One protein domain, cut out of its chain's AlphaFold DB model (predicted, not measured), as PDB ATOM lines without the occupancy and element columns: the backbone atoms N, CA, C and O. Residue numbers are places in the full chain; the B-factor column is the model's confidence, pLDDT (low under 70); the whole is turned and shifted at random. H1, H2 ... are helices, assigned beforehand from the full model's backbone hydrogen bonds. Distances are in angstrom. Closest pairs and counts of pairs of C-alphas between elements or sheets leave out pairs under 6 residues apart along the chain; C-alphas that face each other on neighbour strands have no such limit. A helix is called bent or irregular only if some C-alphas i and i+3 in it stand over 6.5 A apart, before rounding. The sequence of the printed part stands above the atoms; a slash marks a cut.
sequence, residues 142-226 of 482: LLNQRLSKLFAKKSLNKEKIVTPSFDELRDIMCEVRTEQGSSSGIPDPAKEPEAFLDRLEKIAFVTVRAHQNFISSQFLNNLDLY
ATOM      1  N   LEU A 142     -34.503 -30.731  15.814       88.12
ATOM      2  CA  LEU A 142     -33.885 -29.787  14.882       88.12
ATOM      3  C   LEU A 142     -32.392 -29.618  15.180       88.12
ATOM      4  O   LEU A 142     -31.581 -29.515  14.260       88.12
ATOM      5  N   LEU A 143     -32.030 -29.623  16.462       88.06
ATOM      6  CA  LEU A 143     -30.644 -29.591  16.907       88.06
ATOM      7  C   LEU A 143     -29.896 -30.858  16.471       88.06
ATOM      8  O   LEU A 143     -28.840 -30.746  15.857       88.06
ATOM      9  N   ASN A 144     -30.477 -32.038  16.696       87.31
ATOM     10  CA  ASN A 144     -29.975 -33.326  16.206       87.31
ATOM     11  C   ASN A 144     -29.646 -33.282  14.700       87.31
ATOM     12  O   ASN A 144     -28.533 -33.610  14.280       87.31
ATOM     13  N   GLN A 145     -30.590 -32.796  13.885       88.50
ATOM     14  CA  GLN A 145     -30.413 -32.678  12.436       88.50
ATOM     15  C   GLN A 145     -29.311 -31.688  12.047       88.50
ATOM     16  O   GLN A 145     -28.548 -31.957  11.119       88.50
ATOM     17  N   ARG A 146     -29.214 -30.536  12.723       90.00
ATOM     18  CA  ARG A 146     -28.170 -29.537  12.436       90.00
ATOM     19  C   ARG A 146     -26.784 -30.021  12.816       90.00
ATOM     20  O   ARG A 146     -25.854 -29.822  12.042       90.00
ATOM     21  N   LEU A 147     -26.655 -30.679  13.963       87.06
ATOM     22  CA  LEU A 147     -25.381 -31.231  14.403       87.06
ATOM     23  C   LEU A 147     -24.923 -32.357  13.470       87.06
ATOM     24  O   LEU A 147     -23.789 -32.320  13.008       87.06
ATOM     25  N   SER A 148     -25.813 -33.280  13.096       85.12
ATOM     26  CA  SER A 148     -25.485 -34.355  12.141       85.12
ATOM     27  C   SER A 148     -25.059 -33.786  10.775       85.12
ATOM     28  O   SER A 148     -24.057 -34.202  10.196       85.12
ATOM     29  N   LYS A 149     -25.747 -32.739  10.287       88.19
ATOM     30  CA  LYS A 149     -25.342 -32.005   9.072       88.19
ATOM     31  C   LYS A 149     -23.985 -31.319   9.211       88.19
ATOM     32  O   LYS A 149     -23.244 -31.267   8.232       88.19
ATOM     33  N   LEU A 150     -23.662 -30.776  10.387       86.38
ATOM     34  CA  LEU A 150     -22.357 -30.171  10.642       86.38
ATOM     35  C   LEU A 150     -21.252 -31.231  10.549       86.38
ATOM     36  O   LEU A 150     -20.281 -30.995   9.841       86.38
ATOM     37  N   PHE A 151     -21.432 -32.409  11.157       79.88
ATOM     38  CA  PHE A 151     -20.487 -33.527  11.027       79.88
ATOM     39  C   PHE A 151     -20.263 -33.933   9.572       79.88
ATOM     40  O   PHE A 151     -19.119 -33.991   9.120       79.88
ATOM     41  N   ALA A 152     -21.347 -34.144   8.822       79.50
ATOM     42  CA  ALA A 152     -21.263 -34.507   7.412       79.50
ATOM     43  C   ALA A 152     -20.527 -33.434   6.592       79.50
ATOM     44  O   ALA A 152     -19.679 -33.753   5.763       79.50
ATOM     45  N   LYS A 153     -20.801 -32.149   6.855       83.62
ATOM     46  CA  LYS A 153     -20.129 -31.027   6.188       83.62
ATOM     47  C   LYS A 153     -18.636 -30.977   6.517       83.62
ATOM     48  O   LYS A 153     -17.829 -30.856   5.602       83.62
ATOM     49  N   LYS A 154     -18.270 -31.083   7.798       79.12
ATOM     50  CA  LYS A 154     -16.871 -31.052   8.245       79.12
ATOM     51  C   LYS A 154     -16.070 -32.232   7.703       79.12
ATOM     52  O   LYS A 154     -14.936 -32.057   7.268       79.12
ATOM     53  N   SER A 155     -16.684 -33.415   7.656       72.19
ATOM     54  CA  SER A 155     -16.077 -34.592   7.033       72.19
ATOM     55  C   SER A 155     -15.901 -34.422   5.523       72.19
ATOM     56  O   SER A 155     -14.816 -34.690   5.012       72.19
ATOM     57  N   LEU A 156     -16.919 -33.922   4.811       75.00
ATOM     58  CA  LEU A 156     -16.839 -33.662   3.368       75.00
ATOM     59  C   LEU A 156     -15.734 -32.648   3.032       75.00
ATOM     60  O   LEU A 156     -15.014 -32.810   2.050       75.00
ATOM     61  N   ASN A 157     -15.587 -31.625   3.873       75.88
ATOM     62  CA  ASN A 157     -14.545 -30.609   3.761       75.88
ATOM     63  C   ASN A 157     -13.151 -31.108   4.175       75.88
ATOM     64  O   ASN A 157     -12.194 -30.344   4.065       75.88
ATOM     65  N   LYS A 158     -13.030 -32.355   4.655       68.88
ATOM     66  CA  LYS A 158     -11.793 -32.937   5.197       68.88
ATOM     67  C   LYS A 158     -11.158 -32.061   6.285       68.88
ATOM     68  O   LYS A 158      -9.940 -31.928   6.355       68.88
ATOM     69  N   GLU A 159     -11.986 -31.440   7.128       67.50
ATOM     70  CA  GLU A 159     -11.497 -30.622   8.239       67.50
ATOM     71  C   GLU A 159     -10.730 -31.491   9.245       67.50
ATOM     72  O   GLU A 159     -11.191 -32.572   9.617       67.50
ATOM     73  N   LYS A 160      -9.584 -30.991   9.731       53.91
ATOM     74  CA  LYS A 160      -8.739 -31.683  10.721       53.91
ATOM     75  C   LYS A 160      -9.515 -32.053  11.989       53.91
ATOM     76  O   LYS A 160      -9.334 -33.127  12.554       53.91
ATOM     77  N   ILE A 161     -10.416 -31.170  12.418       62.97
ATOM     78  CA  ILE A 161     -11.255 -31.359  13.601       62.97
ATOM     79  C   ILE A 161     -12.715 -31.463  13.157       62.97
ATOM     80  O   ILE A 161     -13.407 -30.461  12.977       62.97
ATOM     81  N   VAL A 162     -13.189 -32.702  13.004       70.62
ATOM     82  CA  VAL A 162     -14.583 -32.992  12.626       70.62
ATOM     83  C   VAL A 162     -15.542 -32.782  13.806       70.62
ATOM     84  O   VAL A 162     -16.699 -32.417  13.604       70.62
ATOM     85  N   THR A 163     -15.069 -32.950  15.049       74.69
ATOM     86  CA  THR A 163     -15.872 -32.662  16.248       74.69
ATOM     87  C   THR A 163     -16.215 -31.166  16.310       74.69
ATOM     88  O   THR A 163     -15.307 -30.336  16.270       74.69
ATOM     89  N   PRO A 164     -17.493 -30.785  16.453       75.25
ATOM     90  CA  PRO A 164     -17.876 -29.403  16.694       75.25
ATOM     91  C   PRO A 164     -17.245 -28.865  17.980       75.25
ATOM     92  O   PRO A 164     -17.302 -29.502  19.033       75.25
ATOM     93  N   SER A 165     -16.659 -27.679  17.889       77.00
ATOM     94  CA  SER A 165     -16.146 -26.925  19.027       77.00
ATOM     95  C   SER A 165     -17.280 -26.392  19.906       77.00
ATOM     96  O   SER A 165     -18.441 -26.307  19.497       77.00
ATOM     97  N   PHE A 166     -16.939 -25.986  21.129       81.12
ATOM     98  CA  PHE A 166     -17.914 -25.453  22.080       81.12
ATOM     99  C   PHE A 166     -18.620 -24.185  21.566       81.12
ATOM    100  O   PHE A 166     -19.822 -24.025  21.775       81.12
ATOM    101  N   ASP A 167     -17.903 -23.319  20.844       79.38
ATOM    102  CA  ASP A 167     -18.479 -22.124  20.219       79.38
ATOM    103  C   ASP A 167     -19.428 -22.477  19.066       79.38
ATOM    104  O   ASP A 167     -20.521 -21.925  18.987       79.38
ATOM    105  N   GLU A 168     -19.080 -23.450  18.220       84.69
ATOM    106  CA  GLU A 168     -19.968 -23.902  17.138       84.69
ATOM    107  C   GLU A 168     -21.252 -24.540  17.681       84.69
ATOM    108  O   GLU A 168     -22.344 -24.306  17.160       84.69
ATOM    109  N   LEU A 169     -21.138 -25.313  18.765       84.25
ATOM    110  CA  LEU A 169     -22.294 -25.866  19.469       84.25
ATOM    111  C   LEU A 169     -23.170 -24.761  20.065       84.25
ATOM    112  O   LEU A 169     -24.396 -24.815  19.935       84.25
ATOM    113  N   ARG A 170     -22.555 -23.744  20.682       87.56
ATOM    114  CA  ARG A 170     -23.256 -22.571  21.215       87.56
ATOM    115  C   ARG A 170     -24.032 -21.860  20.115       87.56
ATOM    116  O   ARG A 170     -25.208 -21.556  20.307       87.56
ATOM    117  N   ASP A 171     -23.389 -21.600  18.985       90.06
ATOM    118  CA  ASP A 171     -23.980 -20.835  17.894       90.06
ATOM    119  C   ASP A 171     -25.168 -21.597  17.288       90.06
ATOM    120  O   ASP A 171     -26.259 -21.035  17.177       90.06
ATOM    121  N   ILE A 172     -25.037 -22.910  17.055       92.12
ATOM    122  CA  ILE A 172     -26.155 -23.757  16.601       92.12
ATOM    123  C   ILE A 172     -27.293 -23.782  17.629       92.12
ATOM    124  O   ILE A 172     -28.466 -23.690  17.259       92.12
ATOM    125  N   MET A 173     -26.992 -23.896  18.926       89.38
ATOM    126  CA  MET A 173     -28.021 -23.857  19.969       89.38
ATOM    127  C   MET A 173     -28.754 -22.512  20.004       89.38
ATOM    128  O   MET A 173     -29.978 -22.492  20.161       89.38
ATOM    129  N   CYS A 174     -28.037 -21.401  19.828       90.69
ATOM    130  CA  CYS A 174     -28.610 -20.061  19.720       90.69
ATOM    131  C   CYS A 174     -29.490 -19.911  18.472       90.69
ATOM    132  O   CYS A 174     -30.581 -19.344  18.556       90.69
ATOM    133  N   GLU A 175     -29.074 -20.450  17.327       93.00
ATOM    134  CA  GLU A 175     -29.888 -20.463  16.109       93.00
ATOM    135  C   GLU A 175     -31.179 -21.269  16.300       93.00
ATOM    136  O   GLU A 175     -32.271 -20.756  16.054       93.00
ATOM    137  N   VAL A 176     -31.085 -22.500  16.820       91.94
ATOM    138  CA  VAL A 176     -32.256 -23.350  17.099       91.94
ATOM    139  C   VAL A 176     -33.186 -22.674  18.109       91.94
ATOM    140  O   VAL A 176     -34.407 -22.696  17.944       91.94
ATOM    141  N   ARG A 177     -32.627 -22.024  19.136       90.50
ATOM    142  CA  ARG A 177     -33.382 -21.225  20.112       90.50
ATOM    143  C   ARG A 177     -34.111 -20.056  19.455       90.50
ATOM    144  O   ARG A 177     -35.243 -19.768  19.837       90.50
ATOM    145  N   THR A 178     -33.479 -19.390  18.498       91.62
ATOM    146  CA  THR A 178     -34.057 -18.248  17.777       91.62
ATOM    147  C   THR A 178     -35.198 -18.694  16.866       91.62
ATOM    148  O   THR A 178     -36.232 -18.034  16.806       91.62
ATOM    149  N   GLU A 179     -35.052 -19.846  16.213       92.25
ATOM    150  CA  GLU A 179     -36.052 -20.379  15.283       92.25
ATOM    151  C   GLU A 179     -37.258 -21.010  15.972       92.25
ATOM    152  O   GLU A 179     -38.399 -20.764  15.589       92.25
ATOM    153  N   GLN A 180     -37.024 -21.832  16.995       89.38
ATOM    154  CA  GLN A 180     -38.094 -22.546  17.692       89.38
ATOM    155  C   GLN A 180     -38.599 -21.803  18.932       89.38
ATOM    156  O   GLN A 180     -39.552 -22.257  19.568       89.38
ATOM    157  N   GLY A 181     -37.979 -20.682  19.309       85.88
ATOM    158  CA  GLY A 181     -38.358 -19.900  20.482       85.88
ATOM    159  C   GLY A 181     -38.431 -20.757  21.748       85.88
ATOM    160  O   GLY A 181     -37.652 -21.689  21.940       85.88
ATOM    161  N   SER A 182     -39.390 -20.465  22.630       84.44
ATOM    162  CA  SER A 182     -39.601 -21.177  23.907       84.44
ATOM    163  C   SER A 182     -39.920 -22.669  23.782       84.44
ATOM    164  O   SER A 182     -39.700 -23.408  24.735       84.44
ATOM    165  N   SER A 183     -40.378 -23.134  22.617       82.56
ATOM    166  CA  SER A 183     -40.657 -24.557  22.369       82.56
ATOM    167  C   SER A 183     -39.415 -25.411  22.109       82.56
ATOM    168  O   SER A 183     -39.532 -26.631  22.083       82.56
ATOM    169  N   SER A 184     -38.230 -24.814  21.946       82.94
ATOM    170  CA  SER A 184     -36.997 -25.560  21.661       82.94
ATOM    171  C   SER A 184     -36.489 -26.416  22.828       82.94
ATOM    172  O   SER A 184     -35.626 -27.270  22.631       82.94
ATOM    173  N   GLY A 185     -36.942 -26.155  24.059       82.38
ATOM    174  CA  GLY A 185     -36.346 -26.753  25.261       82.38
ATOM    175  C   GLY A 185     -34.893 -26.317  25.517       82.38
ATOM    176  O   GLY A 185     -34.209 -26.915  26.346       82.38
ATOM    177  N   ILE A 186     -34.409 -25.294  24.801       89.88
ATOM    178  CA  ILE A 186     -33.115 -24.643  25.027       89.88
ATOM    179  C   ILE A 186     -33.373 -23.378  25.868       89.88
ATOM    180  O   ILE A 186     -34.230 -22.577  25.465       89.88
ATOM    181  N   PRO A 187     -32.674 -23.189  27.006       88.56
ATOM    182  CA  PRO A 187     -32.770 -21.975  27.821       88.56
ATOM    183  C   PRO A 187     -32.409 -20.712  27.030       88.56
ATOM    184  O   PRO A 187     -31.699 -20.771  26.028       88.56
ATOM    185  N   ASP A 188     -32.926 -19.557  27.443       87.31
ATOM    186  CA  ASP A 188     -32.611 -18.286  26.782       87.31
ATOM    187  C   ASP A 188     -31.252 -17.771  27.288       87.31
ATOM    188  O   ASP A 188     -31.154 -17.436  28.469       87.31
ATOM    189  N   PRO A 189     -30.209 -17.657  26.444       87.31
ATOM    190  CA  PRO A 189     -28.869 -17.281  26.897       87.31
ATOM    191  C   PRO A 189     -28.810 -15.880  27.524       87.31
ATOM    192  O   PRO A 189     -27.929 -15.612  28.338       87.31
ATOM    193  N   ALA A 190     -29.746 -14.983  27.188       87.69
ATOM    194  CA  ALA A 190     -29.791 -13.632  27.745       87.69
ATOM    195  C   ALA A 190     -30.526 -13.554  29.094       87.69
ATOM    196  O   ALA A 190     -30.330 -12.597  29.844       87.69
ATOM    197  N   LYS A 191     -31.397 -14.524  29.399       87.75
ATOM    198  CA  LYS A 191     -32.227 -14.527  30.619       87.75
ATOM    199  C   LYS A 191     -31.797 -15.588  31.625       87.75
ATOM    200  O   LYS A 191     -31.910 -15.366  32.824       87.75
ATOM    201  N   GLU A 192     -31.318 -16.721  31.130       89.81
ATOM    202  CA  GLU A 192     -30.981 -17.928  31.883       89.81
ATOM    203  C   GLU A 192     -29.577 -18.432  31.482       89.81
ATOM    204  O   GLU A 192     -29.437 -19.544  30.968       89.81
ATOM    205  N   PRO A 193     -28.515 -17.625  31.685       84.12
ATOM    206  CA  PRO A 193     -27.176 -17.933  31.180       84.12
ATOM    207  C   PRO A 193     -26.580 -19.209  31.789       84.12
ATOM    208  O   PRO A 193     -25.976 -20.000  31.073       84.12
ATOM    209  N   GLU A 194     -26.785 -19.450  33.085       85.00
ATOM    210  CA  GLU A 194     -26.269 -20.645  33.774       85.00
ATOM    211  C   GLU A 194     -26.938 -21.924  33.253       85.00
ATOM    212  O   GLU A 194     -26.261 -22.855  32.828       85.00
ATOM    213  N   ALA A 195     -28.273 -21.938  33.164       82.44
ATOM    214  CA  ALA A 195     -29.012 -23.080  32.630       82.44
ATOM    215  C   ALA A 195     -28.679 -23.348  31.151       82.44
ATOM    216  O   ALA A 195     -28.668 -24.501  30.711       82.44
ATOM    217  N   PHE A 196     -28.409 -22.293  30.375       87.75
ATOM    218  CA  PHE A 196     -27.955 -22.418  28.995       87.75
ATOM    219  C   PHE A 196     -26.573 -23.083  28.909       87.75
ATOM    220  O   PHE A 196     -26.399 -23.992  28.097       87.75
ATOM    221  N   LEU A 197     -25.618 -22.686  29.758       83.75
ATOM    222  CA  LEU A 197     -24.284 -23.293  29.809       83.75
ATOM    223  C   LEU A 197     -24.339 -24.767  30.229       83.75
ATOM    224  O   LEU A 197     -23.758 -25.603  29.541       83.75
ATOM    225  N   ASP A 198     -25.118 -25.110  31.257       78.62
ATOM    226  CA  ASP A 198     -25.323 -26.504  31.679       78.62
ATOM    227  C   ASP A 198     -25.907 -27.361  30.547       78.62
ATOM    228  O   ASP A 198     -25.609 -28.550  30.386       78.62
ATOM    229  N   ARG A 199     -26.805 -26.768  29.753       83.94
ATOM    230  CA  ARG A 199     -27.414 -27.438  28.604       83.94
ATOM    231  C   ARG A 199     -26.402 -27.628  27.476       83.94
ATOM    232  O   ARG A 199     -26.394 -28.699  26.869       83.94
ATOM    233  N   LEU A 200     -25.570 -26.624  27.222       80.06
ATOM    234  CA  LEU A 200     -24.507 -26.658  26.224       80.06
ATOM    235  C   LEU A 200     -23.443 -27.707  26.570       80.06
ATOM    236  O   LEU A 200     -23.070 -28.487  25.702       80.06
ATOM    237  N   GLU A 201     -23.037 -27.811  27.837       75.50
ATOM    238  CA  GLU A 201     -22.112 -28.849  28.307       75.50
ATOM    239  C   GLU A 201     -22.673 -30.261  28.073       75.50
ATOM    240  O   GLU A 201     -22.000 -31.124  27.506       75.50
ATOM    241  N   LYS A 202     -23.948 -30.493  28.417       74.75
ATOM    242  CA  LYS A 202     -24.615 -31.782  28.160       74.75
ATOM    243  C   LYS A 202     -24.662 -32.121  26.672       74.75
ATOM    244  O   LYS A 202     -24.454 -33.273  26.300       74.75
ATOM    245  N   ILE A 203     -24.934 -31.135  25.818       78.12
ATOM    246  CA  ILE A 203     -24.960 -31.326  24.363       78.12
ATOM    247  C   ILE A 203     -23.554 -31.596  23.830       78.12
ATOM    248  O   ILE A 203     -23.399 -32.496  23.006       78.12
ATOM    249  N   ALA A 204     -22.531 -30.903  24.329       70.19
ATOM    250  CA  ALA A 204     -21.140 -31.184  23.993       70.19
ATOM    251  C   ALA A 204     -20.772 -32.629  24.347       70.19
ATOM    252  O   ALA A 204     -20.238 -33.346  23.503       70.19
ATOM    253  N   PHE A 205     -21.162 -33.102  25.532       68.25
ATOM    254  CA  PHE A 205     -20.934 -34.487  25.940       68.25
ATOM    255  C   PHE A 205     -21.618 -35.500  25.007       68.25
ATOM    256  O   PHE A 205     -20.976 -36.441  24.543       68.25
ATOM    257  N   VAL A 206     -22.901 -35.300  24.679       71.69
ATOM    258  CA  VAL A 206     -23.645 -36.168  23.742       71.69
ATOM    259  C   VAL A 206     -22.993 -36.180  22.359       71.69
ATOM    260  O   VAL A 206     -22.840 -37.237  21.753       71.69
ATOM    261  N   THR A 207     -22.571 -35.013  21.879       68.31
ATOM    262  CA  THR A 207     -21.952 -34.830  20.562       68.31
ATOM    263  C   THR A 207     -20.600 -35.539  20.481       68.31
ATOM    264  O   THR A 207     -20.343 -36.289  19.539       68.31
ATOM    265  N   VAL A 208     -19.748 -35.363  21.496       69.31
ATOM    266  CA  VAL A 208     -18.451 -36.047  21.596       69.31
ATOM    267  C   VAL A 208     -18.650 -37.556  21.688       69.31
ATOM    268  O   VAL A 208     -17.970 -38.303  20.989       69.31
ATOM    269  N   ARG A 209     -19.615 -38.018  22.489       68.62
ATOM    270  CA  ARG A 209     -19.924 -39.445  22.618       68.62
ATOM    271  C   ARG A 209     -20.414 -40.051  21.304       68.62
ATOM    272  O   ARG A 209     -19.987 -41.146  20.954       68.62
ATOM    273  N   ALA A 210     -21.274 -39.355  20.561       62.97
ATOM    274  CA  ALA A 210     -21.739 -39.807  19.250       62.97
ATOM    275  C   ALA A 210     -20.571 -39.944  18.260       62.97
ATOM    276  O   ALA A 210     -20.449 -40.963  17.583       62.97
ATOM    277  N   HIS A 211     -19.657 -38.971  18.246       65.88
ATOM    278  CA  HIS A 211     -18.452 -39.045  17.425       65.88
ATOM    279  C   HIS A 211     -17.516 -40.189  17.852       65.88
ATOM    280  O   HIS A 211     -17.043 -40.947  17.010       65.88
ATOM    281  N   GLN A 212     -17.298 -40.381  19.155       59.41
ATOM    282  CA  GLN A 212     -16.506 -41.499  19.682       59.41
ATOM    283  C   GLN A 212     -17.126 -42.860  19.350       59.41
ATOM    284  O   GLN A 212     -16.401 -43.795  19.016       59.41
ATOM    285  N   ASN A 213     -18.454 -42.976  19.409       58.59
ATOM    286  CA  ASN A 213     -19.182 -44.178  19.010       58.59
ATOM    287  C   ASN A 213     -19.073 -44.429  17.505       58.59
ATOM    288  O   ASN A 213     -18.916 -45.575  17.098       58.59
ATOM    289  N   PHE A 214     -19.111 -43.384  16.676       62.47
ATOM    290  CA  PHE A 214     -18.844 -43.508  15.244       62.47
ATOM    291  C   PHE A 214     -17.424 -44.031  14.995       62.47
ATOM    292  O   PHE A 214     -17.258 -45.049  14.331       62.47
ATOM    293  N   ILE A 215     -16.406 -43.412  15.604       54.75
ATOM    294  CA  ILE A 215     -15.012 -43.873  15.497       54.75
ATOM    295  C   ILE A 215     -14.895 -45.330  15.963       54.75
ATOM    296  O   ILE A 215     -14.274 -46.147  15.293       54.75
ATOM    297  N   SER A 216     -15.527 -45.678  17.087       45.47
ATOM    298  CA  SER A 216     -15.470 -47.028  17.656       45.47
ATOM    299  C   SER A 216     -16.233 -48.058  16.821       45.47
ATOM    300  O   SER A 216     -15.772 -49.183  16.711       45.47
ATOM    301  N   SER A 217     -17.364 -47.708  16.206       47.97
ATOM    302  CA  SER A 217     -18.148 -48.622  15.356       47.97
ATOM    303  C   SER A 217     -17.508 -48.832  13.986       47.97
ATOM    304  O   SER A 217     -17.446 -49.966  13.528       47.97
ATOM    305  N   GLN A 218     -16.923 -47.791  13.386       47.72
ATOM    306  CA  GLN A 218     -16.052 -47.921  12.209       47.72
ATOM    307  C   GLN A 218     -14.817 -48.787  12.484       47.72
ATOM    308  O   GLN A 218     -14.224 -49.357  11.576       47.72
ATOM    309  N   PHE A 219     -14.405 -48.877  13.742       41.69
ATOM    310  CA  PHE A 219     -13.226 -49.622  14.144       41.69
ATOM    311  C   PHE A 219     -13.536 -51.065  14.551       41.69
ATOM    312  O   PHE A 219     -12.803 -51.977  14.189       41.69
ATOM    313  N   LEU A 220     -14.617 -51.284  15.300       40.62
ATOM    314  CA  LEU A 220     -15.003 -52.593  15.823       40.62
ATOM    315  C   LEU A 220     -15.763 -53.431  14.790       40.62
ATOM    316  O   LEU A 220     -15.515 -54.627  14.715       40.62
ATOM    317  N   ASN A 221     -16.625 -52.826  13.966       41.91
ATOM    318  CA  ASN A 221     -17.403 -53.576  12.970       41.91
ATOM    319  C   ASN A 221     -16.567 -54.002  11.760       41.91
ATOM    320  O   ASN A 221     -16.926 -54.950  11.074       41.91
ATOM    321  N   ASN A 222     -15.448 -53.321  11.508       41.12
ATOM    322  CA  ASN A 222     -14.550 -53.657  10.407       41.12
ATOM    323  C   ASN A 222     -13.429 -54.602  10.837       41.12
ATOM    324  O   ASN A 222     -12.607 -54.974  10.011       41.12
ATOM    325  N   LEU A 223     -13.367 -54.995  12.114       42.94
ATOM    326  CA  LEU A 223     -12.234 -55.759  12.614       42.94
ATOM    327  C   LEU A 223     -12.109 -57.146  11.981       42.94
ATOM    328  O   LEU A 223     -11.014 -57.574  11.621       42.94
ATOM    329  N   ASP A 224     -13.255 -57.797  11.799       42.44
ATOM    330  CA  ASP A 224     -13.371 -59.122  11.192       42.44
ATOM    331  C   ASP A 224     -13.005 -59.109   9.698       42.44
ATOM    332  O   ASP A 224     -12.671 -60.147   9.120       42.44
ATOM    333  N   LEU A 225     -13.017 -57.927   9.067       41.69
ATOM    334  CA  LEU A 225     -12.645 -57.746   7.663       41.69
ATOM    335  C   LEU A 225     -11.124 -57.762   7.451       41.69
ATOM    336  O   LEU A 225     -10.677 -58.025   6.336       41.69
ATOM    337  N   TYR A 226     -10.329 -57.558   8.508       41.22
ATOM    338  CA  TYR A 226      -8.858 -57.575   8.457       41.22
ATOM    339  C   TYR A 226      -8.248 -58.984   8.599       41.22
ATOM    340  O   TYR A 226      -7.031 -59.165   8.477       41.22
TER     341      TYR A 226
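Overview. This is residues 142 to 226 of the 482 residues of an uncharacterized protein of Ancylostoma ceylanicum (UniProt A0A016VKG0). A short helical hairpin, H1 and H2, packs on one long helix, H3, through H2, which crosses H3 at residues 200 to 204. The far end of H3, residues 213 to 220, sticks out beyond this body as an arm, with the short H4 at its tip. The printed part has 85 residues with four named helices, H1, H2, H3 and H4 in that order along the chain, and no named strand; its class is all helix. It is loose, with a radius of gyration of the C-alphas of 15.1 A, and spans 54 by 23 by 21 A, the arm adding to the longest span.

Along the chain. H1 is residues 142 to 156, 20.9 A from first to last C-alpha, and begins with C-alpha 142 at (-33.885, -29.787, 14.882). H2 is residues 166 to 184, 19.1 A long, with a kink of 76 degrees near residue 178. H2 is irregular: C-alphas 179 and 182 are 9.4 A apart. H3 is residues 193 to 220, 39.8 A long, from C-alpha 193 at (-27.176, -17.933, 31.180). H4 is residues 223 to 226, and its last C-alpha is at (-8.858, -57.575, 8.457).

Arrangement. H1 and H2 form a hairpin and run opposite ways at a shallow tilt of 31 degrees. They touch with residues 142 to 147 of H1 and 169 to 176 of H2 alone; their closest C-alphas are those of Leu 143 and Val 176, 6.4 A apart. H2 touches H3 with residues 166 to 173 alone, on residues 200 to 204 of H3 alone. Their closest C-alphas are those of Arg 170 and Leu 200, 6.6 A apart, and they run opposite ways at a steep tilt of 64 degrees. H1 and H3 are close but not clearly touching, with the C-alphas of Leu 147 and Thr 207 the closest at 7.9 A; they run the same way at a steep tilt of 49 degrees. H3 and H4 meet only through their link, and H4 is apart from H1 and H2. In H1 and H3 every O i to N i+4 pair is within hydrogen-bond range, in H2 12 of 15 are, and H4 is too short for such a pair.

Size, cuts and confidence. The C-alphas farthest apart are those of Lys 191 and Tyr 226, 53.8 A. Residues 213 to 226 stand free; without them the body of 71 residues spans 37 by 20 by 16 A. The printed part has no cut. The link from H3 to H4 is tight, and those from H1 to H2 and from H2 to H3 are short. The mean pLDDT of the printed part is 75.3, and it is under 70 at residues 158 to 161, residue 205 and residues 207 to 226; the mean pLDDT of H4 is 42.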